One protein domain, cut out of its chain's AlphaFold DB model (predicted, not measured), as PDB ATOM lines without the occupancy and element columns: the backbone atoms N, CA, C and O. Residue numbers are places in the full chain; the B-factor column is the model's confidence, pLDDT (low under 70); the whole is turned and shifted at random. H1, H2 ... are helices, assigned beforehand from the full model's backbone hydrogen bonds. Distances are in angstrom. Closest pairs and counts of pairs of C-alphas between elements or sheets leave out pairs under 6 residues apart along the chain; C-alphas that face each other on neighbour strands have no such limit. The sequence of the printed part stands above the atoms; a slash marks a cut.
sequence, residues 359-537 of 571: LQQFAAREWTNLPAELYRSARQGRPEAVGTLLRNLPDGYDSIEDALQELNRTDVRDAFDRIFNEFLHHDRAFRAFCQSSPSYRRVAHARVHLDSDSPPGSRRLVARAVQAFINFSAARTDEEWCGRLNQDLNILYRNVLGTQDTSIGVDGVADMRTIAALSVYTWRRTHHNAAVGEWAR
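AT A GLANCE: This is residues 359 to 537 of the 571 residues of an uncharacterized protein of Candidatus Micrarchaeota archaeon (UniProt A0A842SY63). One helix, H9, runs through the core, with H2, H3, H7 and H8 packed round it; H5 packs on H2, and H6 lies across H7. H1 and H4 sit loosely at the end of the domain far from H6. The printed part has 179 residues with nine named helices, H1 to H9 in chain order, and no named strand: the class is all helix. It is compact, with a radius of gyration of the C-alphas of 15.8 A and spans of 48 by 40 by 26 A.

HOW THE PARTS SIT: H1, residues 359 to 366, meets H2, residues 370 to 380, only through their link. H2 and H3, residues 383 to 391, form a hairpin at a shallow tilt of 32 degrees, only just short of steep; their closest C-alphas, of Ser 377 and Pro 383, are 6.3 A apart. H4, residues 400 to 406, touches no helix; it is close but not clearly touching to H1, at 7.6 A between the C-alphas of Leu 359 and Ala 403. H5, residues 411 to 422, touches H2, closest at the C-alphas of Pro 371 and Ala 415, 4.6 A. H6, residues 428 to 436, touches residues 465 to 469 alone of H7, residues 456 to 474; they are only just about perpendicular at 73 degrees, closest at the C-alphas of Phe 430 and Phe 469, 6.5 A. H7 touches H8, residues 480 to 496, with residues 473 to 474 alone, at a steep tilt of 62 degrees; the closest C-alphas, of Ala 474 and Asn 486, are 4.6 A apart. H9, residues 512 to 526, is the hub. Its closest C-alphas are 4.0 A to H2, Ser 519 to Ala 378; 4.9 A to H3, Ser 519 to Pro 383; 6.6 A to H7, Thr 514 to Gln 467; and 6.3 A to H8, Arg 524 to Leu 485. H8 and H9 form a hairpin. H2, H5 and H9 make a bundle, three helices running the same way. In H1 to H9 every O i to N i+4 pair is within hydrogen-bond range.

IN THESE COORDINATES: H1 begins at C-alpha 359, (-50.198, -47.856, 34.505). H7, the longest, measures 27.0 A from C-alpha 456, (-37.921, -24.324, 42.783), to C-alpha 474. H8 measures 23.5 A, H5 16.1 A and H2 15.1 A. H9 measures 21.1 A and ends at C-alpha 526, (-45.826, -19.516, 12.162).

THE WHOLE: The C-alphas farthest apart, of Gln 361 and Asp 478, are 49.0 A apart. The printed part has no cut. The links H6 to H7, 19 residues, and H8 to H9, 15 residues, are long. The mean pLDDT of the printed part is 92.8, and residue 446 alone is under 70.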
ATOM      1  N   LEU A 359     -50.736 -49.195  34.726       92.50
ATOM      2  CA  LEU A 359     -50.198 -47.856  34.505       92.50
ATOM      3  C   LEU A 359     -48.744 -47.878  34.001       92.50
ATOM      4  O   LEU A 359     -48.399 -47.110  33.105       92.50
ATOM      5  N   GLN A 360     -47.891 -48.744  34.557       93.00
ATOM      6  CA  GLN A 360     -46.510 -48.911  34.094       93.00
ATOM      7  C   GLN A 360     -46.465 -49.439  32.658       93.00
ATOM      8  O   GLN A 360     -45.739 -48.877  31.839       93.00
ATOM      9  N   GLN A 361     -47.291 -50.438  32.329       93.69
ATOM     10  CA  GLN A 361     -47.404 -50.978  30.971       93.69
ATOM     11  C   GLN A 361     -47.881 -49.910  29.980       93.69
ATOM     12  O   GLN A 361     -47.290 -49.730  28.914       93.69
ATOM     13  N   PHE A 362     -48.914 -49.146  30.352       93.62
ATOM     14  CA  PHE A 362     -49.402 -48.027  29.547       93.62
ATOM     15  C   PHE A 362     -48.293 -46.997  29.307       93.62
ATOM     16  O   PHE A 362     -48.023 -46.621  28.170       93.62
ATOM     17  N   ALA A 363     -47.598 -46.578  30.363       92.56
ATOM     18  CA  ALA A 363     -46.554 -45.568  30.268       92.56
ATOM     19  C   ALA A 363     -45.311 -46.046  29.494       92.56
ATOM     20  O   ALA A 363     -44.645 -45.225  28.860       92.56
ATOM     21  N   ALA A 364     -45.008 -47.346  29.519       90.44
ATOM     22  CA  ALA A 364     -43.954 -47.966  28.714       90.44
ATOM     23  C   ALA A 364     -44.333 -48.102  27.228       90.44
ATOM     24  O   ALA A 364     -43.454 -48.169  26.368       90.44
ATOM     25  N   ARG A 365     -45.630 -48.126  26.901       91.94
ATOM     26  CA  ARG A 365     -46.113 -48.145  25.513       91.94
ATOM     27  C   ARG A 365     -46.266 -46.739  24.940       91.94
ATOM     28  O   ARG A 365     -45.774 -46.461  23.852       91.94
ATOM     29  N   GLU A 366     -46.925 -45.857  25.683       92.19
ATOM     30  CA  GLU A 366     -47.370 -44.551  25.186       92.19
ATOM     31  C   GLU A 366     -46.405 -43.412  25.544       92.19
ATOM     32  O   GLU A 366     -46.332 -42.419  24.827       92.19
ATOM     33  N   TRP A 367     -45.646 -43.516  26.645       93.44
ATOM     34  CA  TRP A 367     -44.902 -42.376  27.212       93.44
ATOM     35  C   TRP A 367     -43.383 -42.548  27.243       93.44
ATOM     36  O   TRP A 367     -42.693 -41.764  27.895       93.44
ATOM     37  N   THR A 368     -42.813 -43.515  26.531       91.31
ATOM     38  CA  THR A 368     -41.360 -43.790  26.551       91.31
ATOM     39  C   THR A 368     -40.509 -42.586  26.145       91.31
ATOM     40  O   THR A 368     -39.426 -42.383  26.684       91.31
ATOM     41  N   ASN A 369     -41.019 -41.733  25.252       91.75
ATOM     42  CA  ASN A 369     -40.333 -40.527  24.772       91.75
ATOM     43  C   ASN A 369     -41.102 -39.233  25.071       91.75
ATOM     44  O   ASN A 369     -40.900 -38.217  24.394       91.75
ATOM     45  N   LEU A 370     -41.958 -39.257  26.096       94.12
ATOM     46  CA  LEU A 370     -42.846 -38.148  26.429       94.12
ATOM     47  C   LEU A 370     -42.113 -36.795  26.571       94.12
ATOM     48  O   LEU A 370     -42.548 -35.835  25.931       94.12
ATOM     49  N   PRO A 371     -40.966 -36.665  27.278       94.00
ATOM     50  CA  PRO A 371     -40.309 -35.366  27.424       94.00
ATOM     51  C   PRO A 371     -39.869 -34.767  26.081       94.00
ATOM     52  O   PRO A 371     -39.991 -33.564  25.837       94.00
ATOM     53  N   ALA A 372     -39.352 -35.617  25.187       92.56
ATOM     54  CA  ALA A 372     -38.883 -35.212  23.868       92.56
ATOM     55  C   ALA A 372     -40.044 -34.858  22.929       92.56
ATOM     56  O   ALA A 372     -39.908 -33.975  22.081       92.56
ATOM     57  N   GLU A 373     -41.181 -35.537  23.060       94.56
ATOM     58  CA  GLU A 373     -42.396 -35.224  22.313       94.56
ATOM     59  C   GLU A 373     -43.022 -33.900  22.756       94.56
ATOM     60  O   GLU A 373     -43.307 -33.059  21.903       94.56
ATOM     61  N   LEU A 374     -43.135 -33.659  24.064       96.31
ATOM     62  CA  LEU A 374     -43.620 -32.389  24.609       96.31
ATOM     63  C   LEU A 374     -42.730 -31.218  24.178       96.31
ATOM     64  O   LEU A 374     -43.228 -30.194  23.706       96.31
ATOM     65  N   TYR A 375     -41.408 -31.394  24.256       96.38
ATOM     66  CA  TYR A 375     -40.448 -30.408  23.767       96.38
ATOM     67  C   TYR A 375     -40.614 -30.121  22.268       96.38
ATOM     68  O   TYR A 375     -40.710 -28.956  21.871       96.38
ATOM     69  N   ARG A 376     -40.665 -31.166  21.426       95.19
ATOM     70  CA  ARG A 376     -40.850 -31.007  19.974       95.19
ATOM     71  C   ARG A 376     -42.163 -30.307  19.664       95.19
ATOM     72  O   ARG A 376     -42.168 -29.404  18.835       95.19
ATOM     73  N   SER A 377     -43.236 -30.675  20.354       94.69
ATOM     74  CA  SER A 377     -44.562 -30.106  20.127       94.69
ATOM     75  C   SER A 377     -44.613 -28.620  20.466       94.69
ATOM     76  O   SER A 377     -45.077 -27.825  19.651       94.69
ATOM     77  N   ALA A 378     -44.028 -28.213  21.594       95.56
ATOM     78  CA  ALA A 378     -43.920 -26.800  21.941       95.56
ATOM     79  C   ALA A 378     -43.043 -26.017  20.958       95.56
ATOM     80  O   ALA A 378     -43.445 -24.954  20.494       95.56
ATOM     81  N   ARG A 379     -41.863 -26.545  20.608       95.94
ATOM     82  CA  ARG A 379     -40.891 -25.856  19.743       95.94
ATOM     83  C   ARG A 379     -41.335 -25.759  18.283       95.94
ATOM     84  O   ARG A 379     -41.032 -24.772  17.622       95.94
ATOM     85  N   GLN A 380     -41.982 -26.796  17.759       96.06
ATOM     86  CA  GLN A 380     -42.432 -26.854  16.364       96.06
ATOM     87  C   GLN A 380     -43.854 -26.309  16.192       96.06
ATOM     88  O   GLN A 380     -44.326 -26.218  15.066       96.06
ATOM     89  N   GLY A 381     -44.530 -25.964  17.294       94.50
ATOM     90  CA  GLY A 381     -45.931 -25.578  17.269       94.50
ATOM     91  C   GLY A 381     -46.808 -26.716  16.760       94.50
ATOM     92  O   GLY A 381     -47.509 -26.538  15.781       94.50
ATOM     93  N   ARG A 382     -46.766 -27.889  17.397       95.44
ATOM     94  CA  ARG A 382     -47.656 -29.028  17.102       95.44
ATOM     95  C   ARG A 382     -48.653 -29.231  18.241       95.44
ATOM     96  O   ARG A 382     -48.523 -30.186  19.011       95.44
ATOM     97  N   PRO A 383     -49.595 -28.295  18.441       91.75
ATOM     98  CA  PRO A 383     -50.539 -28.367  19.546       91.75
ATOM     99  C   PRO A 383     -51.458 -29.589  19.446       91.75
ATOM    100  O   PRO A 383     -51.938 -30.043  20.482       91.75
ATOM    101  N   GLU A 384     -51.651 -30.174  18.256       89.25
ATOM    102  CA  GLU A 384     -52.433 -31.400  18.103       89.25
ATOM    103  C   GLU A 384     -51.822 -32.594  18.845       89.25
ATOM    104  O   GLU A 384     -52.553 -33.371  19.454       89.25
ATOM    105  N   ALA A 385     -50.489 -32.709  18.879       87.38
ATOM    106  CA  ALA A 385     -49.809 -33.787  19.596       87.38
ATOM    107  C   ALA A 385     -50.028 -33.665  21.114       87.38
ATOM    108  O   ALA A 385     -50.414 -34.630  21.770       87.38
ATOM    109  N   VAL A 386     -49.884 -32.455  21.665       88.19
ATOM    110  CA  VAL A 386     -50.126 -32.196  23.098       88.19
ATOM    111  C   VAL A 386     -51.602 -32.376  23.448       88.19
ATOM    112  O   VAL A 386     -51.919 -32.945  24.488       88.19
ATOM    113  N   GLY A 387     -52.509 -31.927  22.575       84.12
ATOM    114  CA  GLY A 387     -53.949 -32.106  22.743       84.12
ATOM    115  C   GLY A 387     -54.363 -33.577  22.754       84.12
ATOM    116  O   GLY A 387     -55.162 -33.972  23.595       84.12
ATOM    117  N   THR A 388     -53.789 -34.403  21.877       84.88
ATOM    118  CA  THR A 388     -54.024 -35.854  21.872       84.88
ATOM    119  C   THR A 388     -53.476 -36.516  23.137       84.88
ATOM    120  O   THR A 388     -54.192 -37.295  23.760       84.88
ATOM    121  N   LEU A 389     -52.260 -36.162  23.572       87.25
ATOM    122  CA  LEU A 389     -51.669 -36.677  24.817       87.25
ATOM    123  C   LEU A 389     -52.521 -36.355  26.050       87.25
ATOM    124  O   LEU A 389     -52.711 -37.209  26.906       87.25
ATOM    125  N   LEU A 390     -53.083 -35.146  26.117       85.75
ATOM    126  CA  LEU A 390     -53.979 -34.724  27.199       85.75
ATOM    127  C   LEU A 390     -55.288 -35.522  27.262       85.75
ATOM    128  O   LEU A 390     -55.951 -35.511  28.294       85.75
ATOM    129  N   ARG A 391     -55.677 -36.181  26.167       82.50
ATOM    130  CA  ARG A 391     -56.920 -36.961  26.079       82.50
ATOM    131  C   ARG A 391     -56.685 -38.469  26.126       82.50
ATOM    132  O   ARG A 391     -57.614 -39.194  26.464       82.50
ATOM    133  N   ASN A 392     -55.482 -38.941  25.794       86.00
ATOM    134  CA  ASN A 392     -55.090 -40.346  25.889       86.00
ATOM    135  C   ASN A 392     -54.531 -40.646  27.290       86.00
ATOM    136  O   ASN A 392     -53.331 -40.865  27.463       86.00
ATOM    137  N   LEU A 393     -55.405 -40.565  28.295       88.31
ATOM    138  CA  LEU A 393     -55.060 -40.827  29.690       88.31
ATOM    139  C   LEU A 393     -55.291 -42.306  30.042       88.31
ATOM    140  O   LEU A 393     -56.225 -42.910  29.511       88.31
ATOM    141  N   PRO A 394     -54.468 -42.889  30.930       90.38
ATOM    142  CA  PRO A 394     -54.720 -44.222  31.466       90.38
ATOM    143  C   PRO A 394     -56.012 -44.240  32.293       90.38
ATOM    144  O   PRO A 394     -56.372 -43.243  32.924       90.38
ATOM    145  N   ASP A 395     -56.689 -45.390  32.323       89.06
ATOM    146  CA  ASP A 395     -57.937 -45.557  33.069       89.06
ATOM    147  C   ASP A 395     -57.763 -45.188  34.551       89.06
ATOM    148  O   ASP A 395     -56.803 -45.596  35.208       89.06
ATOM    149  N   GLY A 396     -58.716 -44.415  35.081       89.75
ATOM    150  CA  GLY A 396     -58.716 -43.969  36.477       89.75
ATOM    151  C   GLY A 396     -57.918 -42.693  36.763       89.75
ATOM    152  O   GLY A 396     -57.832 -42.307  37.926       89.75
ATOM    153  N   TYR A 397     -57.369 -42.026  35.740       90.00
ATOM    154  CA  TYR A 397     -56.640 -40.764  35.897       90.00
ATOM    155  C   TYR A 397     -57.330 -39.607  35.173       90.00
ATOM    156  O   TYR A 397     -57.625 -39.686  33.983       90.00
ATOM    157  N   ASP A 398     -57.516 -38.499  35.894       86.69
ATOM    158  CA  ASP A 398     -58.116 -37.266  35.363       86.69
ATOM    159  C   ASP A 398     -57.082 -36.349  34.683       86.69
ATOM    160  O   ASP A 398     -57.440 -35.426  33.949       86.69
ATOM    161  N   SER A 399     -55.787 -36.588  34.925       89.38
ATOM    162  CA  SER A 399     -54.691 -35.837  34.315       89.38
ATOM    163  C   SER A 399     -53.434 -36.688  34.115       89.38
ATOM    164  O   SER A 399     -53.180 -37.663  34.829       89.38
ATOM    165  N   ILE A 400     -52.608 -36.293  33.145       92.00
ATOM    166  CA  ILE A 400     -51.302 -36.920  32.911       92.00
ATOM    167  C   ILE A 400     -50.326 -36.600  34.048       92.00
ATOM    168  O   ILE A 400     -49.485 -37.428  34.380       92.00
ATOM    169  N   GLU A 401     -50.441 -35.436  34.691       91.19
ATOM    170  CA  GLU A 401     -49.632 -35.083  35.855       91.19
ATOM    171  C   GLU A 401     -49.860 -36.031  37.035       91.19
ATOM    172  O   GLU A 401     -48.882 -36.443  37.662       91.19
ATOM    173  N   ASP A 402     -51.112 -36.409  37.309       89.12
ATOM    174  CA  ASP A 402     -51.445 -37.351  38.383       89.12
ATOM    175  C   ASP A 402     -50.879 -38.745  38.084       89.12
ATOM    176  O   ASP A 402     -50.236 -39.361  38.937       89.12
ATOM    177  N   ALA A 403     -51.023 -39.205  36.838       92.12
ATOM    178  CA  ALA A 403     -50.483 -40.483  36.386       92.12
ATOM    179  C   ALA A 403     -48.945 -40.532  36.444       92.12
ATOM    180  O   ALA A 403     -48.352 -41.501  36.922       92.12
ATOM    181  N   LEU A 404     -48.267 -39.468  36.002       92.25
ATOM    182  CA  LEU A 404     -46.808 -39.369  36.092       92.25
ATOM    183  C   LEU A 404     -46.329 -39.267  37.542       92.25
ATOM    184  O   LEU A 404     -45.255 -39.781  37.863       92.25
ATOM    185  N   GLN A 405     -47.104 -38.621  38.417       88.94
ATOM    186  CA  GLN A 405     -46.791 -38.543  39.838       88.94
ATOM    187  C   GLN A 405     -46.813 -39.929  40.493       88.94
ATOM    188  O   GLN A 405     -45.875 -40.234  41.231       88.94
ATOM    189  N   GLU A 406     -47.815 -40.762  40.199       90.06
ATOM    190  CA  GLU A 406     -47.900 -42.142  40.707       90.06
ATOM    191  C   GLU A 406     -46.706 -42.988  40.239       90.06
ATOM    192  O   GLU A 406     -46.098 -43.733  41.006       90.06
ATOM    193  N   LEU A 407     -46.276 -42.783  38.991       90.94
ATOM    194  CA  LEU A 407     -45.090 -43.427  38.423       90.94
ATOM    195  C   LEU A 407     -43.756 -42.836  38.912       90.94
ATOM    196  O   LEU A 407     -42.697 -43.292  38.481       90.94
ATOM    197  N   ASN A 408     -43.769 -41.813  39.773       90.44
ATOM    198  CA  ASN A 408     -42.586 -41.047  40.187       90.44
ATOM    199  C   ASN A 408     -41.766 -40.468  39.019       90.44
ATOM    200  O   ASN A 408     -40.556 -40.251  39.137       90.44
ATOM    201  N   ARG A 409     -42.417 -40.174  37.893       91.88
ATOM    202  CA  ARG A 409     -41.771 -39.614  36.709       91.88
ATOM    203  C   ARG A 409     -41.806 -38.083  36.706       91.88
ATOM    204  O   ARG A 409     -42.620 -37.445  37.374       91.88
ATOM    205  N   THR A 410     -40.885 -37.464  35.967       93.44
ATOM    206  CA  THR A 410     -40.719 -35.997  35.917       93.44
ATOM    207  C   THR A 410     -40.779 -35.413  34.508       93.44
ATOM    208  O   THR A 410     -40.332 -34.288  34.293       93.44
ATOM    209  N   ASP A 411     -41.387 -36.130  33.563       94.88
ATOM    210  CA  ASP A 411     -41.316 -35.828  32.129       94.88
ATOM    211  C   ASP A 411     -41.770 -34.416  31.757       94.88
ATOM    212  O   ASP A 411     -41.083 -33.733  31.004       94.88
ATOM    213  N   VAL A 412     -42.897 -33.950  32.308       95.38
ATOM    214  CA  VAL A 412     -43.440 -32.605  32.031       95.38
ATOM    215  C   VAL A 412     -42.473 -31.518  32.500       95.38
ATOM    216  O   VAL A 412     -42.231 -30.542  31.789       95.38
ATOM    217  N   ARG A 413     -41.865 -31.708  33.679       94.62
ATOM    218  CA  ARG A 413     -40.859 -30.785  34.217       94.62
ATOM    219  C   ARG A 413     -39.624 -30.770  33.326       94.62
ATOM    220  O   ARG A 413     -39.151 -29.697  32.969       94.62
ATOM    221  N   ASP A 414     -39.116 -31.946  32.980       94.38
ATOM    222  CA  ASP A 414     -37.877 -32.071  32.218       94.38
ATOM    223  C   ASP A 414     -38.071 -31.541  30.779       94.38
ATOM    224  O   ASP A 414     -37.198 -30.853  30.241       94.38
ATOM    225  N   ALA A 415     -39.258 -31.738  30.192       96.81
ATOM    226  CA  ALA A 415     -39.667 -31.105  28.940       96.81
ATOM    227  C   ALA A 415     -39.717 -29.579  29.056       96.81
ATOM    228  O   ALA A 415     -39.167 -28.886  28.203       96.81
ATOM    229  N   PHE A 416     -40.353 -29.042  30.100       97.62
ATOM    230  CA  PHE A 416     -40.454 -27.598  30.304       97.62
ATOM    231  C   PHE A 416     -39.083 -26.939  30.488       97.62
ATOM    232  O   PHE A 416     -38.808 -25.923  29.847       97.62
ATOM    233  N   ASP A 417     -38.214 -27.521  31.318       96.50
ATOM    234  CA  ASP A 417     -36.856 -27.018  31.547       96.50
ATOM    235  C   ASP A 417     -36.089 -26.958  30.212       96.50
ATOM    236  O   ASP A 417     -35.479 -25.935  29.876       96.50
ATOM    237  N   ARG A 418     -36.222 -27.999  29.379       97.00
ATOM    238  CA  ARG A 418     -35.633 -28.050  28.035       97.00
ATOM    239  C   ARG A 418     -36.221 -27.013  27.073       97.00
ATOM    240  O   ARG A 418     -35.467 -26.324  26.387       97.00
ATOM    241  N   ILE A 419     -37.548 -26.876  27.027       97.38
ATOM    242  CA  ILE A 419     -38.255 -25.862  26.224       97.38
ATOM    243  C   ILE A 419     -37.756 -24.466  26.597       97.38
ATOM    244  O   ILE A 419     -37.469 -23.645  25.724       97.38
ATOM    245  N   PHE A 420     -37.640 -24.178  27.890       97.50
ATOM    246  CA  PHE A 420     -37.151 -22.886  28.329       97.50
ATOM    247  C   PHE A 420     -35.710 -22.660  27.874       97.50
ATOM    248  O   PHE A 420     -35.449 -21.673  27.192       97.50
ATOM    249  N   ASN A 421     -34.795 -23.571  28.208       96.31
ATOM    250  CA  ASN A 421     -33.370 -23.386  27.944       96.31
ATOM    251  C   ASN A 421     -33.037 -23.301  26.455       96.31
ATOM    252  O   ASN A 421     -32.260 -22.442  26.055       96.31
ATOM    253  N   GLU A 422     -33.595 -24.200  25.643       95.38
ATOM    254  CA  GLU A 422     -33.202 -24.337  24.238       95.38
ATOM    255  C   GLU A 422     -34.041 -23.469  23.292       95.38
ATOM    256  O   GLU A 422     -33.587 -23.157  22.190       95.38
ATOM    257  N   PHE A 423     -35.256 -23.077  23.690       95.38
ATOM    258  CA  PHE A 423     -36.169 -22.317  22.835       95.38
ATOM    259  C   PHE A 423     -36.479 -20.931  23.406       95.38
ATOM    260  O   PHE A 423     -36.040 -19.927  22.840       95.38
ATOM    261  N   LEU A 424     -37.187 -20.834  24.535       95.75
ATOM    262  CA  LEU A 424     -37.681 -19.530  25.004       95.75
ATOM    263  C   LEU A 424     -36.582 -18.590  25.483       95.75
ATOM    264  O   LEU A 424     -36.675 -17.383  25.272       95.75
ATOM    265  N   HIS A 425     -35.517 -19.117  26.083       92.56
ATOM    266  CA  HIS A 425     -34.393 -18.313  26.548       92.56
ATOM    267  C   HIS A 425     -33.709 -17.547  25.406       92.56
ATOM    268  O   HIS A 425     -33.131 -16.482  25.629       92.56
ATOM    269  N   HIS A 426     -33.822 -18.053  24.177       92.69
ATOM    270  CA  HIS A 426     -33.287 -17.431  22.971       92.69
ATOM    271  C   HIS A 426     -34.338 -16.657  22.166       92.69
ATOM    272  O   HIS A 426     -33.973 -15.918  21.251       92.69
ATOM    273  N   ASP A 427     -35.620 -16.750  22.524       95.19
ATOM    274  CA  ASP A 427     -36.679 -16.050  21.814       95.19
ATOM    275  C   ASP A 427     -36.654 -14.534  22.077       95.19
ATOM    276  O   ASP A 427     -36.721 -14.054  23.213       95.19
ATOM    277  N   ARG A 428     -36.577 -13.746  20.999       95.69
ATOM    278  CA  ARG A 428     -36.444 -12.285  21.084       95.69
ATOM    279  C   ARG A 428     -37.663 -11.623  21.729       95.69
ATOM    280  O   ARG A 428     -37.481 -10.682  22.502       95.69
ATOM    281  N   ALA A 429     -38.875 -12.093  21.430       95.50
ATOM    282  CA  ALA A 429     -40.106 -11.505  21.955       95.50
ATOM    283  C   ALA A 429     -40.253 -11.792  23.456       95.50
ATOM    284  O   ALA A 429     -40.490 -10.872  24.242       95.50
ATOM    285  N   PHE A 430     -40.004 -13.035  23.870       97.19
ATOM    286  CA  PHE A 430     -40.001 -13.433  25.275       97.19
ATOM    287  C   PHE A 430     -38.959 -12.663  26.095       97.19
ATOM    288  O   PHE A 430     -39.257 -12.149  27.178       97.19
ATOM    289  N   ARG A 431     -37.734 -12.518  25.572       96.56
ATOM    290  CA  ARG A 431     -36.683 -11.731  26.233       96.56
ATOM    291  C   ARG A 431     -37.058 -10.259  26.355       96.56
ATOM    292  O   ARG A 431     -36.869  -9.694  27.429       96.56
ATOM    293  N   ALA A 432     -37.600  -9.650  25.298       96.31
ATOM    294  CA  ALA A 432     -38.048  -8.257  25.329       96.31
ATOM    295  C   ALA A 432     -39.149  -8.042  26.382       96.31
ATOM    296  O   ALA A 432     -39.070  -7.099  27.171       96.31
ATOM    297  N   PHE A 433     -40.114  -8.963  26.468       97.19
ATOM    298  CA  PHE A 433     -41.131  -8.973  27.521       97.19
ATOM    299  C   PHE A 433     -40.516  -9.082  28.926       97.19
ATOM    300  O   PHE A 433     -40.849  -8.314  29.830       97.19
ATOM    301  N   CYS A 434     -39.579 -10.010  29.125       97.38
ATOM    302  CA  CYS A 434     -38.935 -10.173  30.424       97.38
ATOM    303  C   CYS A 434     -38.109  -8.936  30.813       97.38
ATOM    304  O   CYS A 434     -38.080  -8.573  31.984       97.38
ATOM    305  N   GLN A 435     -37.466  -8.257  29.857       96.38
ATOM    306  CA  GLN A 435     -36.704  -7.026  30.105       96.38
ATOM    307  C   GLN A 435     -37.603  -5.849  30.496       96.38
ATOM    308  O   GLN A 435     -37.246  -5.084  31.400       96.38
ATOM    309  N   SER A 436     -38.760  -5.715  29.840       95.25
ATOM    310  CA  SER A 436     -39.716  -4.637  30.105       95.25
ATOM    311  C   SER A 436     -40.507  -4.847  31.401       95.25
ATOM    312  O   SER A 436     -40.924  -3.871  32.023       95.25
ATOM    313  N   SER A 437     -40.655  -6.093  31.867       95.69
ATOM    314  CA  SER A 437     -41.350  -6.423  33.114       95.69
ATOM    315  C   SER A 437     -40.399  -6.486  34.324       95.69
ATOM    316  O   SER A 437     -39.578  -7.403  34.419       95.69
ATOM    317  N   PRO A 438     -40.522  -5.589  35.331       93.19
ATOM    318  CA  PRO A 438     -39.661  -5.606  36.520       93.19
ATOM    319  C   PRO A 438     -39.674  -6.944  37.273       93.19
ATOM    320  O   PRO A 438     -38.648  -7.367  37.804       93.19
ATOM    321  N   SER A 439     -40.818  -7.635  37.275       93.56
ATOM    322  CA  SER A 439     -40.992  -8.939  37.926       93.56
ATOM    323  C   SER A 439     -40.193 -10.060  37.257       93.56
ATOM    324  O   SER A 439     -39.833 -11.025  37.929       93.56
ATOM    325  N   TYR A 440     -39.901  -9.938  35.957       95.50
ATOM    326  CA  TYR A 440     -39.276 -10.991  35.147       95.50
ATOM    327  C   TYR A 440     -37.918 -10.594  34.570       95.50
ATOM    328  O   TYR A 440     -37.272 -11.414  33.922       95.50
ATOM    329  N   ARG A 441     -37.415  -9.393  34.882       93.25
ATOM    330  CA  ARG A 441     -36.102  -8.911  34.423       93.25
ATOM    331  C   ARG A 441     -34.978  -9.907  34.695       93.25
ATOM    332  O   ARG A 441     -34.093 -10.078  33.865       93.25
ATOM    333  N   ARG A 442     -35.058 -10.628  35.822       91.75
ATOM    334  CA  ARG A 442     -34.094 -11.680  36.173       91.75
ATOM    335  C   ARG A 442     -34.046 -12.822  35.153       91.75
ATOM    336  O   ARG A 442     -32.958 -13.307  34.877       91.75
ATOM    337  N   VAL A 443     -35.190 -13.199  34.580       93.19
ATOM    338  CA  VAL A 443     -35.334 -14.278  33.583       93.19
ATOM    339  C   VAL A 443     -34.680 -13.906  32.249       93.19
ATOM    340  O   VAL A 443     -34.154 -14.773  31.562       93.19
ATOM    341  N   ALA A 444     -34.643 -12.615  31.902       88.62
ATOM    342  CA  ALA A 444     -34.038 -12.143  30.655       88.62
ATOM    343  C   ALA A 444     -32.498 -12.201  30.620       88.62
ATOM    344  O   ALA A 444     -31.903 -12.006  29.552       88.62
ATOM    345  N   HIS A 445     -31.837 -12.395  31.766       79.88
ATOM    346  CA  HIS A 445     -30.378 -12.469  31.828       79.88
ATOM    347  C   HIS A 445     -29.881 -13.844  31.377       79.88
ATOM    348  O   HIS A 445     -30.389 -14.862  31.836       79.88
ATOM    349  N   ALA A 446     -28.802 -13.866  30.586       66.75
ATOM    350  CA  ALA A 446     -28.183 -15.066  29.999       66.75
ATOM    351  C   ALA A 446     -27.683 -16.131  31.004       66.75
ATOM    352  O   ALA A 446     -27.088 -17.125  30.610       66.75
ATOM    353  N   ARG A 447     -27.858 -15.908  32.311       74.25
ATOM    354  CA  ARG A 447     -27.429 -16.816  33.385       74.25
ATOM    355  C   ARG A 447     -28.562 -17.679  33.941       74.25
ATOM    356  O   ARG A 447     -28.298 -18.511  34.802       74.25
ATOM    357  N   VAL A 448     -29.810 -17.454  33.528       86.31
ATOM    358  CA  VAL A 448     -30.925 -18.294  33.975       86.31
ATOM    359  C   VAL A 448     -30.971 -19.530  33.092       86.31
ATOM    360  O   VAL A 448     -31.427 -19.461  31.958       86.31
ATOM    361  N   HIS A 449     -30.483 -20.639  33.635       92.06
ATOM    362  CA  HIS A 449     -30.549 -21.973  33.054       92.06
ATOM    363  C   HIS A 449     -31.272 -22.886  34.047       92.06
ATOM    364  O   HIS A 449     -31.050 -22.760  35.254       92.06
ATOM    365  N   LEU A 450     -32.170 -23.736  33.554       93.00
ATOM    366  CA  LEU A 450     -32.908 -24.701  34.365       93.00
ATOM    367  C   LEU A 450     -32.319 -26.100  34.180       93.00
ATOM    368  O   LEU A 450     -32.297 -26.635  33.085       93.00
ATOM    369  N   ASP A 451     -31.856 -26.710  35.251       92.62
ATOM    370  CA  ASP A 451     -31.346 -28.083  35.288       92.62
ATOM    371  C   ASP A 451     -32.048 -28.859  36.406       92.62
ATOM    372  O   ASP A 451     -32.897 -28.306  37.104       92.62
ATOM    373  N   SER A 452     -31.711 -30.131  36.615       83.19
ATOM    374  CA  SER A 452     -32.279 -30.951  37.695       83.19
ATOM    375  C   SER A 452     -32.048 -30.354  39.096       83.19
ATOM    376  O   SER A 452     -32.920 -30.471  39.964       83.19
ATOM    377  N   ASP A 453     -30.946 -29.630  39.299       85.44
ATOM    378  CA  ASP A 453     -30.545 -29.031  40.580       85.44
ATOM    379  C   ASP A 453     -31.119 -27.626  40.825       85.44
ATOM    380  O   ASP A 453     -31.016 -27.071  41.927       85.44
ATOM    381  N   SER A 454     -31.774 -27.044  39.822       85.81
ATOM    382  CA  SER A 454     -32.259 -25.675  39.880       85.81
ATOM    383  C   SER A 454     -33.232 -25.458  41.043       85.81
ATOM    384  O   SER A 454     -34.122 -26.282  41.294       85.81
ATOM    385  N   PRO A 455     -33.135 -24.327  41.772       84.88
ATOM    386  CA  PRO A 455     -34.058 -24.040  42.856       84.88
ATOM    387  C   PRO A 455     -35.512 -23.962  42.358       84.88
ATOM    388  O   PRO A 455     -35.777 -23.393  41.296       84.88
ATOM    389  N   PRO A 456     -36.500 -24.403  43.152       85.00
ATOM    390  CA  PRO A 456     -37.921 -24.324  42.783       85.00
ATOM    391  C   PRO A 456     -38.391 -22.904  42.542       85.00
ATOM    392  O   PRO A 456     -39.253 -22.666  41.706       85.00
ATOM    393  N   GLY A 457     -37.824 -21.954  43.289       88.44
ATOM    394  CA  GLY A 457     -38.100 -20.536  43.101       88.44
ATOM    395  C   GLY A 457     -37.704 -20.059  41.703       88.44
ATOM    396  O   GLY A 457     -38.442 -19.273  41.119       88.44
ATOM    397  N   SER A 458     -36.602 -20.575  41.148       90.81
ATOM    398  CA  SER A 458     -36.154 -20.254  39.791       90.81
ATOM    399  C   SER A 458     -37.106 -20.833  38.749       90.81
ATOM    400  O   SER A 458     -37.619 -20.070  37.934       90.81
ATOM    401  N   ARG A 459     -37.438 -22.133  38.829       93.56
ATOM    402  CA  ARG A 459     -38.414 -22.752  37.908       93.56
ATOM    403  C   ARG A 459     -39.776 -22.071  37.970       93.56
ATOM    404  O   ARG A 459     -40.333 -21.737  36.936       93.56
ATOM    405  N   ARG A 460     -40.281 -21.775  39.173       94.69
ATOM    406  CA  ARG A 460     -41.551 -21.051  39.349       94.69
ATOM    407  C   ARG A 460     -41.516 -19.654  38.756       94.69
ATOM    408  O   ARG A 460     -42.497 -19.220  38.164       94.69
ATOM    409  N   LEU A 461     -40.415 -18.929  38.940       95.38
ATOM    410  CA  LEU A 461     -40.257 -17.602  38.356       95.38
ATOM    411  C   LEU A 461     -40.271 -17.674  36.826       95.38
ATOM    412  O   LEU A 461     -40.944 -16.862  36.196       95.38
ATOM    413  N   VAL A 462     -39.569 -18.652  36.251       97.25
ATOM    414  CA  VAL A 462     -39.559 -18.897  34.805       97.25
ATOM    415  C   VAL A 462     -40.952 -19.280  34.308       97.25
ATOM    416  O   VAL A 462     -41.453 -18.626  33.403       97.25
ATOM    417  N   ALA A 463     -41.624 -20.243  34.939       97.56
ATOM    418  CA  ALA A 463     -42.990 -20.639  34.592       97.56
ATOM    419  C   ALA A 463     -43.963 -19.450  34.624       97.56
ATOM    420  O   ALA A 463     -44.679 -19.227  33.653       97.56
ATOM    421  N   ARG A 464     -43.910 -18.599  35.663       97.94
ATOM    422  CA  ARG A 464     -44.713 -17.361  35.713       97.94
ATOM    423  C   ARG A 464     -44.400 -16.414  34.567       97.94
ATOM    424  O   ARG A 464     -45.316 -15.807  34.023       97.94
ATOM    425  N   ALA A 465     -43.123 -16.260  34.222       98.06
ATOM    426  CA  ALA A 465     -42.724 -15.412  33.109       98.06
ATOM    427  C   ALA A 465     -43.285 -15.947  31.783       98.06
ATOM    428  O   ALA A 465     -43.816 -15.160  31.007       98.06
ATOM    429  N   VAL A 466     -43.235 -17.263  31.549       98.31
ATOM    430  CA  VAL A 466     -43.793 -17.909  30.347       98.31
ATOM    431  C   VAL A 466     -45.314 -17.762  30.287       98.31
ATOM    432  O   VAL A 466     -45.836 -17.272  29.289       98.31
ATOM    433  N   GLN A 467     -46.028 -18.093  31.365       98.19
ATOM    434  CA  GLN A 467     -47.487 -17.938  31.450       98.19
ATOM    435  C   GLN A 467     -47.910 -16.477  31.212       98.19
ATOM    436  O   GLN A 467     -48.786 -16.189  30.397       98.19
ATOM    437  N   ALA A 468     -47.239 -15.527  31.874       97.81
ATOM    438  CA  ALA A 468     -47.517 -14.105  31.702       97.81
ATOM    439  C   ALA A 468     -47.174 -13.601  30.294       97.81
ATOM    440  O   ALA A 468     -47.867 -12.723  29.789       97.81
ATOM    441  N   PHE A 469     -46.138 -14.149  29.658       98.31
ATOM    442  CA  PHE A 469     -45.774 -13.819  28.284       98.31
ATOM    443  C   PHE A 469     -46.820 -14.291  27.273       98.31
ATOM    444  O   PHE A 469     -47.142 -13.545  26.348       98.31
ATOM    445  N   ILE A 470     -47.368 -15.495  27.449       97.88
ATOM    446  CA  ILE A 470     -48.440 -16.015  26.591       97.88
ATOM    447  C   ILE A 470     -49.668 -15.104  26.698       97.88
ATOM    448  O   ILE A 470     -50.154 -14.612  25.681       97.88
ATOM    449  N   ASN A 471     -50.093 -14.779  27.925       97.00
ATOM    450  CA  ASN A 471     -51.204 -13.852  28.161       97.00
ATOM    451  C   ASN A 471     -50.930 -12.452  27.593       97.00
ATOM    452  O   ASN A 471     -51.803 -11.852  26.973       97.00
ATOM    453  N   PHE A 472     -49.712 -11.932  27.775       96.75
ATOM    454  CA  PHE A 472     -49.294 -10.654  27.198       96.75
ATOM    455  C   PHE A 472     -49.381 -10.679  25.671       96.75
ATOM    456  O   PHE A 472     -49.919  -9.749  25.081       96.75
ATOM    457  N   SER A 473     -48.903 -11.750  25.036       96.88
ATOM    458  CA  SER A 473     -48.926 -11.908  23.580       96.88
ATOM    459  C   SER A 473     -50.350 -12.011  23.034       96.88
ATOM    460  O   SER A 473     -50.625 -11.445  21.986       96.88
ATOM    461  N   ALA A 474     -51.256 -12.684  23.743       96.06
ATOM    462  CA  ALA A 474     -52.664 -12.795  23.363       96.06
ATOM    463  C   ALA A 474     -53.453 -11.486  23.567       96.06
ATOM    464  O   ALA A 474     -54.402 -11.210  22.843       96.06
ATOM    465  N   ALA A 475     -53.059 -10.655  24.536       94.31
ATOM    466  CA  ALA A 475     -53.725  -9.382  24.821       94.31
ATOM    467  C   ALA A 475     -53.319  -8.235  23.873       94.31
ATOM    468  O   ALA A 475     -53.900  -7.149  23.934       94.31
ATOM    469  N   ARG A 476     -52.306  -8.443  23.026       93.50
ATOM    470  CA  ARG A 476     -51.832  -7.446  22.062       93.50
ATOM    471  C   ARG A 476     -52.839  -7.245  20.933       93.50
ATOM    472  O   ARG A 476     -53.373  -8.202  20.382       93.50
ATOM    473  N   THR A 477     -53.066  -5.985  20.576       89.56
ATOM    474  CA  THR A 477     -53.995  -5.572  19.508       89.56
ATOM    475  C   THR A 477     -53.292  -4.892  18.336       89.56
ATOM    476  O   THR A 477     -53.935  -4.554  17.347       89.56
ATOM    477  N   ASP A 478     -51.980  -4.679  18.440       90.06
ATOM    478  CA  ASP A 478     -51.155  -4.043  17.414       90.06
ATOM    479  C   ASP A 478     -50.816  -4.981  16.248       90.06
ATOM    480  O   ASP A 478     -50.520  -4.513  15.151       90.06
ATOM    481  N   GLU A 479     -50.915  -6.293  16.460       90.44
ATOM    482  CA  GLU A 479     -50.707  -7.318  15.440       90.44
ATOM    483  C   GLU A 479     -51.952  -8.219  15.351       90.44
ATOM    484  O   GLU A 479     -52.408  -8.767  16.354       90.44
ATOM    485  N   GLU A 480     -52.514  -8.396  14.151       90.88
ATOM    486  CA  GLU A 480     -53.775  -9.134  13.951       90.88
ATOM    487  C   GLU A 480     -53.709 -10.582  14.471       90.88
ATOM    488  O   GLU A 480     -54.656 -11.083  15.085       90.88
ATOM    489  N   TRP A 481     -52.566 -11.253  14.288       93.94
ATOM    490  CA  TRP A 481     -52.390 -12.634  14.736       93.94
ATOM    491  C   TRP A 481     -52.433 -12.777  16.265       93.94
ATOM    492  O   TRP A 481     -52.795 -13.848  16.747       93.94
ATOM    493  N   CYS A 482     -52.123 -11.725  17.035       93.19
ATOM    494  CA  CYS A 482     -52.244 -11.734  18.496       93.19
ATOM    495  C   CYS A 482     -53.714 -11.822  18.938       93.19
ATOM    496  O   CYS A 482     -54.045 -12.599  19.834       93.19
ATOM    497  N   GLY A 483     -54.613 -11.110  18.251       90.19
ATOM    498  CA  GLY A 483     -56.057 -11.228  18.479       90.19
ATOM    499  C   GLY A 483     -56.576 -12.638  18.173       90.19
ATOM    500  O   GLY A 483     -57.353 -13.198  18.949       90.19
ATOM    501  N   ARG A 484     -56.082 -13.254  17.090       95.19
ATOM    502  CA  ARG A 484     -56.400 -14.650  16.735       95.19
ATOM    503  C   ARG A 484     -55.823 -15.651  17.742       95.19
ATOM    504  O   ARG A 484     -56.516 -16.596  18.105       95.19
ATOM    505  N   LEU A 485     -54.613 -15.410  18.259       96.75
ATOM    506  CA  LEU A 485     -54.010 -16.220  19.324       96.75
ATOM    507  C   LEU A 485     -54.912 -16.276  20.562       96.75
ATOM    508  O   LEU A 485     -55.092 -17.345  21.132       96.75
ATOM    509  N   ASN A 486     -55.492 -15.149  20.980       95.25
ATOM    510  CA  ASN A 486     -56.412 -15.133  22.118       95.25
ATOM    511  C   ASN A 486     -57.620 -16.057  21.895       95.25
ATOM    512  O   ASN A 486     -58.027 -16.794  22.790       95.25
ATOM    513  N   GLN A 487     -58.178 -16.054  20.683       94.19
ATOM    514  CA  GLN A 487     -59.297 -16.927  20.336       94.19
ATOM    515  C   GLN A 487     -58.873 -18.403  20.268       94.19
ATOM    516  O   GLN A 487     -59.587 -19.260  20.781       94.19
ATOM    517  N   ASP A 488     -57.687 -18.704  19.736       96.44
ATOM    518  CA  ASP A 488     -57.135 -20.064  19.757       96.44
ATOM    519  C   ASP A 488     -56.904 -20.585  21.172       96.44
ATOM    520  O   ASP A 488     -57.218 -21.735  21.468       96.44
ATOM    521  N   LEU A 489     -56.365 -19.750  22.062       96.44
ATOM    522  CA  LEU A 489     -56.164 -20.123  23.457       96.44
ATOM    523  C   LEU A 489     -57.505 -20.367  24.157       96.44
ATOM    524  O   LEU A 489     -57.618 -21.319  24.922       96.44
ATOM    525  N   ASN A 490     -58.551 -19.599  23.841       94.12
ATOM    526  CA  ASN A 490     -59.901 -19.889  24.336       94.12
ATOM    527  C   ASN A 490     -60.414 -21.256  23.860       94.12
ATOM    528  O   ASN A 490     -61.019 -21.978  24.652       94.12
ATOM    529  N   ILE A 491     -60.153 -21.636  22.603       93.75
ATOM    530  CA  ILE A 491     -60.483 -22.977  22.086       93.75
ATOM    531  C   ILE A 491     -59.688 -24.047  22.840       93.75
ATOM    532  O   ILE A 491     -60.264 -25.052  23.253       93.75
ATOM    533  N   LEU A 492     -58.393 -23.823  23.089       94.50
ATOM    534  CA  LEU A 492     -57.573 -24.728  23.896       94.50
ATOM    535  C   LEU A 492     -58.177 -24.918  25.296       94.50
ATOM    536  O   LEU A 492     -58.408 -26.051  25.713       94.50
ATOM    537  N   TYR A 493     -58.460 -23.834  26.018       92.50
ATOM    538  CA  TYR A 493     -58.946 -23.914  27.397       92.50
ATOM    539  C   TYR A 493     -60.330 -24.543  27.500       92.50
ATOM    540  O   TYR A 493     -60.527 -25.411  28.350       92.50
ATOM    541  N   ARG A 494     -61.269 -24.155  26.635       90.75
ATOM    542  CA  ARG A 494     -62.661 -24.613  26.716       90.75
ATOM    543  C   ARG A 494     -62.880 -25.972  26.076       90.75
ATOM    544  O   ARG A 494     -63.542 -26.820  26.666       90.75
ATOM    545  N   ASN A 495     -62.322 -26.188  24.889       90.06
ATOM    546  CA  ASN A 495     -62.719 -27.311  24.041       90.06
ATOM    547  C   ASN A 495     -61.722 -28.472  24.114       90.06
ATOM    548  O   ASN A 495     -62.105 -29.611  23.854       90.06
ATOM    549  N   VAL A 496     -60.461 -28.203  24.473       89.12
ATOM    550  CA  VAL A 496     -59.444 -29.249  24.670       89.12
ATOM    551  C   VAL A 496     -59.271 -29.572  26.151       89.12
ATOM    552  O   VAL A 496     -59.330 -30.737  26.523       89.12
ATOM    553  N   LEU A 497     -59.093 -28.553  26.998       88.62
ATOM    554  CA  LEU A 497     -58.822 -28.726  28.430       88.62
ATOM    555  C   LEU A 497     -60.084 -28.776  29.307       88.62
ATOM    556  O   LEU A 497     -59.980 -29.096  30.486       88.62
ATOM    557  N   GLY A 498     -61.263 -28.440  28.771       86.56
ATOM    558  CA  GLY A 498     -62.525 -28.483  29.523       86.56
ATOM    559  C   GLY A 498     -62.635 -27.454  30.658       86.56
ATOM    560  O   GLY A 498     -63.430 -27.626  31.580       86.56
ATOM    561  N   THR A 499     -61.841 -26.386  30.619       86.81
ATOM    562  CA  THR A 499     -61.828 -25.314  31.626       86.81
ATOM    563  C   THR A 499     -62.674 -24.120  31.177       86.81
ATOM    564  O   THR A 499     -62.822 -23.854  29.987       86.81
ATOM    565  N   GLN A 500     -63.225 -23.358  32.125       86.25
ATOM    566  CA  GLN A 500     -63.956 -22.118  31.810       86.25
ATOM    567  C   GLN A 500     -63.038 -20.903  31.619       86.25
ATOM    568  O   GLN A 500     -63.511 -19.809  31.294       86.25
ATOM    569  N   ASP A 501     -61.735 -21.090  31.813       86.38
ATOM    570  CA  ASP A 501     -60.752 -20.024  31.751       86.38
ATOM    571  C   ASP A 501     -60.599 -19.487  30.322       86.38
ATOM    572  O   ASP A 501     -60.713 -20.205  29.330       86.38
ATOM    573  N   THR A 502     -60.330 -18.187  30.219       86.88
ATOM    574  CA  THR A 502     -60.026 -17.505  28.948       86.88
ATOM    575  C   THR A 502     -58.551 -17.124  28.822       86.88
ATOM    576  O   THR A 502     -58.133 -16.481  27.864       86.88
ATOM    577  N   SER A 503     -57.741 -17.478  29.819       91.56
ATOM    578  CA  SER A 503     -56.309 -17.189  29.872       91.56
ATOM    579  C   SER A 503     -55.623 -18.182  30.798       91.56
ATOM    580  O   SER A 503     -56.256 -18.694  31.723       91.56
ATOM    581  N   ILE A 504     -54.325 -18.423  30.603       92.75
ATOM    582  CA  ILE A 504     -53.582 -19.278  31.531       92.75
ATOM    583  C   ILE A 504     -53.388 -18.571  32.874       92.75
ATOM    584  O   ILE A 504     -52.968 -17.412  32.934       92.75
ATOM    585  N   GLY A 505     -53.658 -19.274  33.973       92.00
ATOM    586  CA  GLY A 505     -53.329 -18.789  35.311       92.00
ATOM    587  C   GLY A 505     -51.820 -18.562  35.469       92.00
ATOM    588  O   GLY A 505     -51.014 -19.398  35.078       92.00
ATOM    589  N   VAL A 506     -51.419 -17.429  36.057       95.50
ATOM    590  CA  VAL A 506     -49.999 -17.110  36.316       95.50
ATOM    591  C   VAL A 506     -49.607 -17.570  37.725       95.50
ATOM    592  O   VAL A 506     -49.374 -16.767  38.635       95.50
ATOM    593  N   ASP A 507     -49.580 -18.881  37.937       92.75
ATOM    594  CA  ASP A 507     -49.317 -19.505  39.238       92.75
ATOM    595  C   ASP A 507     -47.837 -19.887  39.438       92.75
ATOM    596  O   ASP A 507     -47.321 -19.836  40.568       92.75
ATOM    597  N   GLY A 508     -47.107 -20.118  38.345       93.62
ATOM    598  CA  GLY A 508     -45.732 -20.608  38.326       93.62
ATOM    599  C   GLY A 508     -45.595 -22.123  38.344       93.62
ATOM    600  O   GLY A 508     -44.524 -22.616  38.703       93.62
ATOM    601  N   VAL A 509     -46.653 -22.856  38.009       93.25
ATOM    602  CA  VAL A 509     -46.613 -24.304  37.820       93.25
ATOM    603  C   VAL A 509     -46.370 -24.594  36.339       93.25
ATOM    604  O   VAL A 509     -47.150 -24.202  35.483       93.25
ATOM    605  N   ALA A 510     -45.255 -25.257  36.034       92.62
ATOM    606  CA  ALA A 510     -44.951 -25.728  34.687       92.62
ATOM    607  C   ALA A 510     -45.646 -27.073  34.443       92.62
ATOM    608  O   ALA A 510     -45.078 -28.127  34.720       92.62
ATOM    609  N   ASP A 511     -46.890 -27.005  33.988       94.56
ATOM    610  CA  ASP A 511     -47.758 -28.145  33.698       94.56
ATOM    611  C   ASP A 511     -48.036 -28.285  32.190       94.56
ATOM    612  O   ASP A 511     -47.577 -27.486  31.362       94.56
ATOM    613  N   MET A 512     -48.815 -29.295  31.816       94.31
ATOM    614  CA  MET A 512     -49.200 -29.539  30.431       94.31
ATOM    615  C   MET A 512     -50.030 -28.414  29.833       94.31
ATOM    616  O   MET A 512     -49.909 -28.145  28.641       94.31
ATOM    617  N   ARG A 513     -50.821 -27.701  30.642       94.38
ATOM    618  CA  ARG A 513     -51.575 -26.522  30.185       94.38
ATOM    619  C   ARG A 513     -50.622 -25.437  29.692       94.38
ATOM    620  O   ARG A 513     -50.852 -24.841  28.640       94.38
ATOM    621  N   THR A 514     -49.519 -25.230  30.409       96.44
ATOM    622  CA  THR A 514     -48.459 -24.295  30.019       96.44
ATOM    623  C   THR A 514     -47.775 -24.728  28.717       96.44
ATOM    624  O   THR A 514     -47.599 -23.902  27.819       96.44
ATOM    625  N   ILE A 515     -47.439 -26.014  28.571       97.25
ATOM    626  CA  ILE A 515     -46.810 -26.554  27.348       97.25
ATOM    627  C   ILE A 515     -47.771 -26.502  26.146       97.25
ATOM    628  O   ILE A 515     -47.365 -26.123  25.044       97.25
ATOM    629  N   ALA A 516     -49.052 -26.819  26.343       96.62
ATOM    630  CA  ALA A 516     -50.074 -26.764  25.301       96.62
ATOM    631  C   ALA A 516     -50.302 -25.325  24.818       96.62
ATOM    632  O   ALA A 516     -50.249 -25.061  23.616       96.62
ATOM    633  N   ALA A 517     -50.448 -24.373  25.745       97.38
ATOM    634  CA  ALA A 517     -50.592 -22.957  25.412       97.38
ATOM    635  C   ALA A 517     -49.366 -22.422  24.653       97.38
ATOM    636  O   ALA A 517     -49.501 -21.654  23.700       97.38
ATOM    637  N   LEU A 518     -48.165 -22.877  25.022       97.75
ATOM    638  CA  LEU A 518     -46.941 -22.524  24.311       97.75
ATOM    639  C   LEU A 518     -46.865 -23.136  22.902       97.75
ATOM    640  O   LEU A 518     -46.361 -22.498  21.976       97.75
ATOM    641  N   SER A 519     -47.385 -24.351  22.728       97.69
ATOM    642  CA  SER A 519     -47.480 -25.010  21.421       97.69
ATOM    643  C   SER A 519     -48.430 -24.248  20.493       97.69
ATOM    644  O   SER A 519     -48.074 -23.977  19.349       97.69
ATOM    645  N   VAL A 520     -49.587 -23.807  21.006       97.81
ATOM    646  CA  VAL A 520     -50.539 -22.955  20.268       97.81
ATOM    647  C   VAL A 520     -49.917 -21.601  19.922       97.81
ATOM    648  O   VAL A 520     -50.002 -21.165  18.776       97.81
ATOM    649  N   TYR A 521     -49.223 -20.961  20.871       97.94
ATOM    650  CA  TYR A 521     -48.478 -19.722  20.620       97.94
ATOM    651  C   TYR A 521     -47.481 -19.877  19.462       97.94
ATOM    652  O   TYR A 521     -47.457 -19.063  18.537       97.94
ATOM    653  N   THR A 522     -46.680 -20.942  19.489       97.44
ATOM    654  CA  THR A 522     -45.638 -21.192  18.486       97.44
ATOM    655  C   THR A 522     -46.235 -21.525  17.117       97.44
ATOM    656  O   THR A 522     -45.761 -21.020  16.096       97.44
ATOM    657  N   TRP A 523     -47.322 -22.300  17.087       97.75
ATOM    658  CA  TRP A 523     -48.064 -22.582  15.859       97.75
ATOM    659  C   TRP A 523     -48.659 -21.302  15.266       97.75
ATOM    660  O   TRP A 523     -48.448 -21.004  14.091       97.75
ATOM    661  N   ARG A 524     -49.329 -20.471  16.074       97.19
ATOM    662  CA  ARG A 524     -49.964 -19.245  15.576       97.19
ATOM    663  C   ARG A 524     -48.940 -18.248  15.039       97.19
ATOM    664  O   ARG A 524     -49.187 -17.630  14.008       97.19
ATOM    665  N   ARG A 525     -47.773 -18.139  15.675       95.88
ATOM    666  CA  ARG A 525     -46.664 -17.294  15.202       95.88
ATOM    667  C   ARG A 525     -46.064 -17.756  13.865       95.88
ATOM    668  O   ARG A 525     -45.423 -16.978  13.172       95.88
ATOM    669  N   THR A 526     -46.240 -19.017  13.486       96.44
ATOM    670  CA  THR A 526     -45.826 -19.516  12.162       96.44
ATOM    671  C   THR A 526     -46.971 -19.485  11.145       96.44
ATOM    672  O   THR A 526     -46.722 -19.425   9.946       96.44
ATOM    673  N   HIS A 527     -48.221 -19.416  11.617       96.94
ATOM    674  CA  HIS A 527     -49.445 -19.442  10.814       96.94
ATOM    675  C   HIS A 527     -50.323 -18.206  11.076       96.94
ATOM    676  O   HIS A 527     -51.507 -18.315  11.415       96.94
ATOM    677  N   HIS A 528     -49.752 -17.008  10.915       96.44
ATOM    678  CA  HIS A 528     -50.421 -15.740  11.249       96.44
ATOM    679  C   HIS A 528     -51.821 -15.603  10.627       96.44
ATOM    680  O   HIS A 528     -52.752 -15.153  11.294       96.44
ATOM    681  N   ASN A 529     -51.976 -16.051   9.378       94.69
ATOM    682  CA  ASN A 529     -53.192 -15.851   8.584       94.69
ATOM    683  C   ASN A 529     -54.171 -17.027   8.633       94.69
ATOM    684  O   ASN A 529     -55.264 -16.921   8.077       94.69
ATOM    685  N   ALA A 530     -53.806 -18.142   9.271       95.12
ATOM    686  CA  ALA A 530     -54.681 -19.306   9.336       95.12
ATOM    687  C   ALA A 530     -55.983 -18.984  10.084       95.12
ATOM    688  O   ALA A 530     -56.029 -18.064  10.915       95.12
ATOM    689  N   ALA A 531     -57.041 -19.742   9.801       94.31
ATOM    690  CA  ALA A 531     -58.304 -19.604  10.511       94.31
ATOM    691  C   ALA A 531     -58.120 -19.869  12.017       94.31
ATOM    692  O   ALA A 531     -57.167 -20.519  12.461       94.31
ATOM    693  N   VAL A 532     -59.012 -19.308  12.822       94.75
ATOM    694  CA  VAL A 532     -59.049 -19.548  14.268       94.75
ATOM    695  C   VAL A 532     -59.470 -20.998  14.505       94.75
ATOM    696  O   VAL A 532     -60.379 -21.496  13.849       94.75
ATOM    697  N   GLY A 533     -58.766 -21.699  15.392       93.75
ATOM    698  CA  GLY A 533     -59.003 -23.114  15.683       93.75
ATOM    699  C   GLY A 533     -58.463 -24.103  14.644       93.75
ATOM    700  O   GLY A 533     -58.543 -25.302  14.878       93.75
ATOM    701  N   GLU A 534     -57.866 -23.643  13.539       94.88
ATOM    702  CA  GLU A 534     -57.292 -24.504  12.486       94.88
ATOM    703  C   GLU A 534     -56.333 -25.568  13.046       94.88
ATOM    704  O   GLU A 534     -56.377 -26.732  12.654       94.88
ATOM    705  N   TRP A 535     -55.512 -25.179  14.023       94.56
ATOM    706  CA  TRP A 535     -54.555 -26.054  14.700       94.56
ATOM    707  C   TRP A 535     -55.202 -27.249  15.415       94.56
ATOM    708  O   TRP A 535     -54.539 -28.253  15.658       94.56
ATOM    709  N   ALA A 536     -56.486 -27.152  15.767       93.12
ATOM    710  CA  ALA A 536     -57.208 -28.165  16.528       93.12
ATOM    711  C   ALA A 536     -57.986 -29.157  15.646       93.12
ATOM    712  O   ALA A 536     -58.566 -30.098  16.183       93.12
ATOM    713  N   ARG A 537     -57.997 -28.988  14.311       89.75
ATOM    714  CA  ARG A 537     -58.839 -29.778  13.382       89.75
ATOM    715  C   ARG A 537     -58.658 -31.289  13.498       89.75
ATOM    716  O   ARG A 537     -59.616 -32.031  13.319       89.75
TER     717      ARG A 537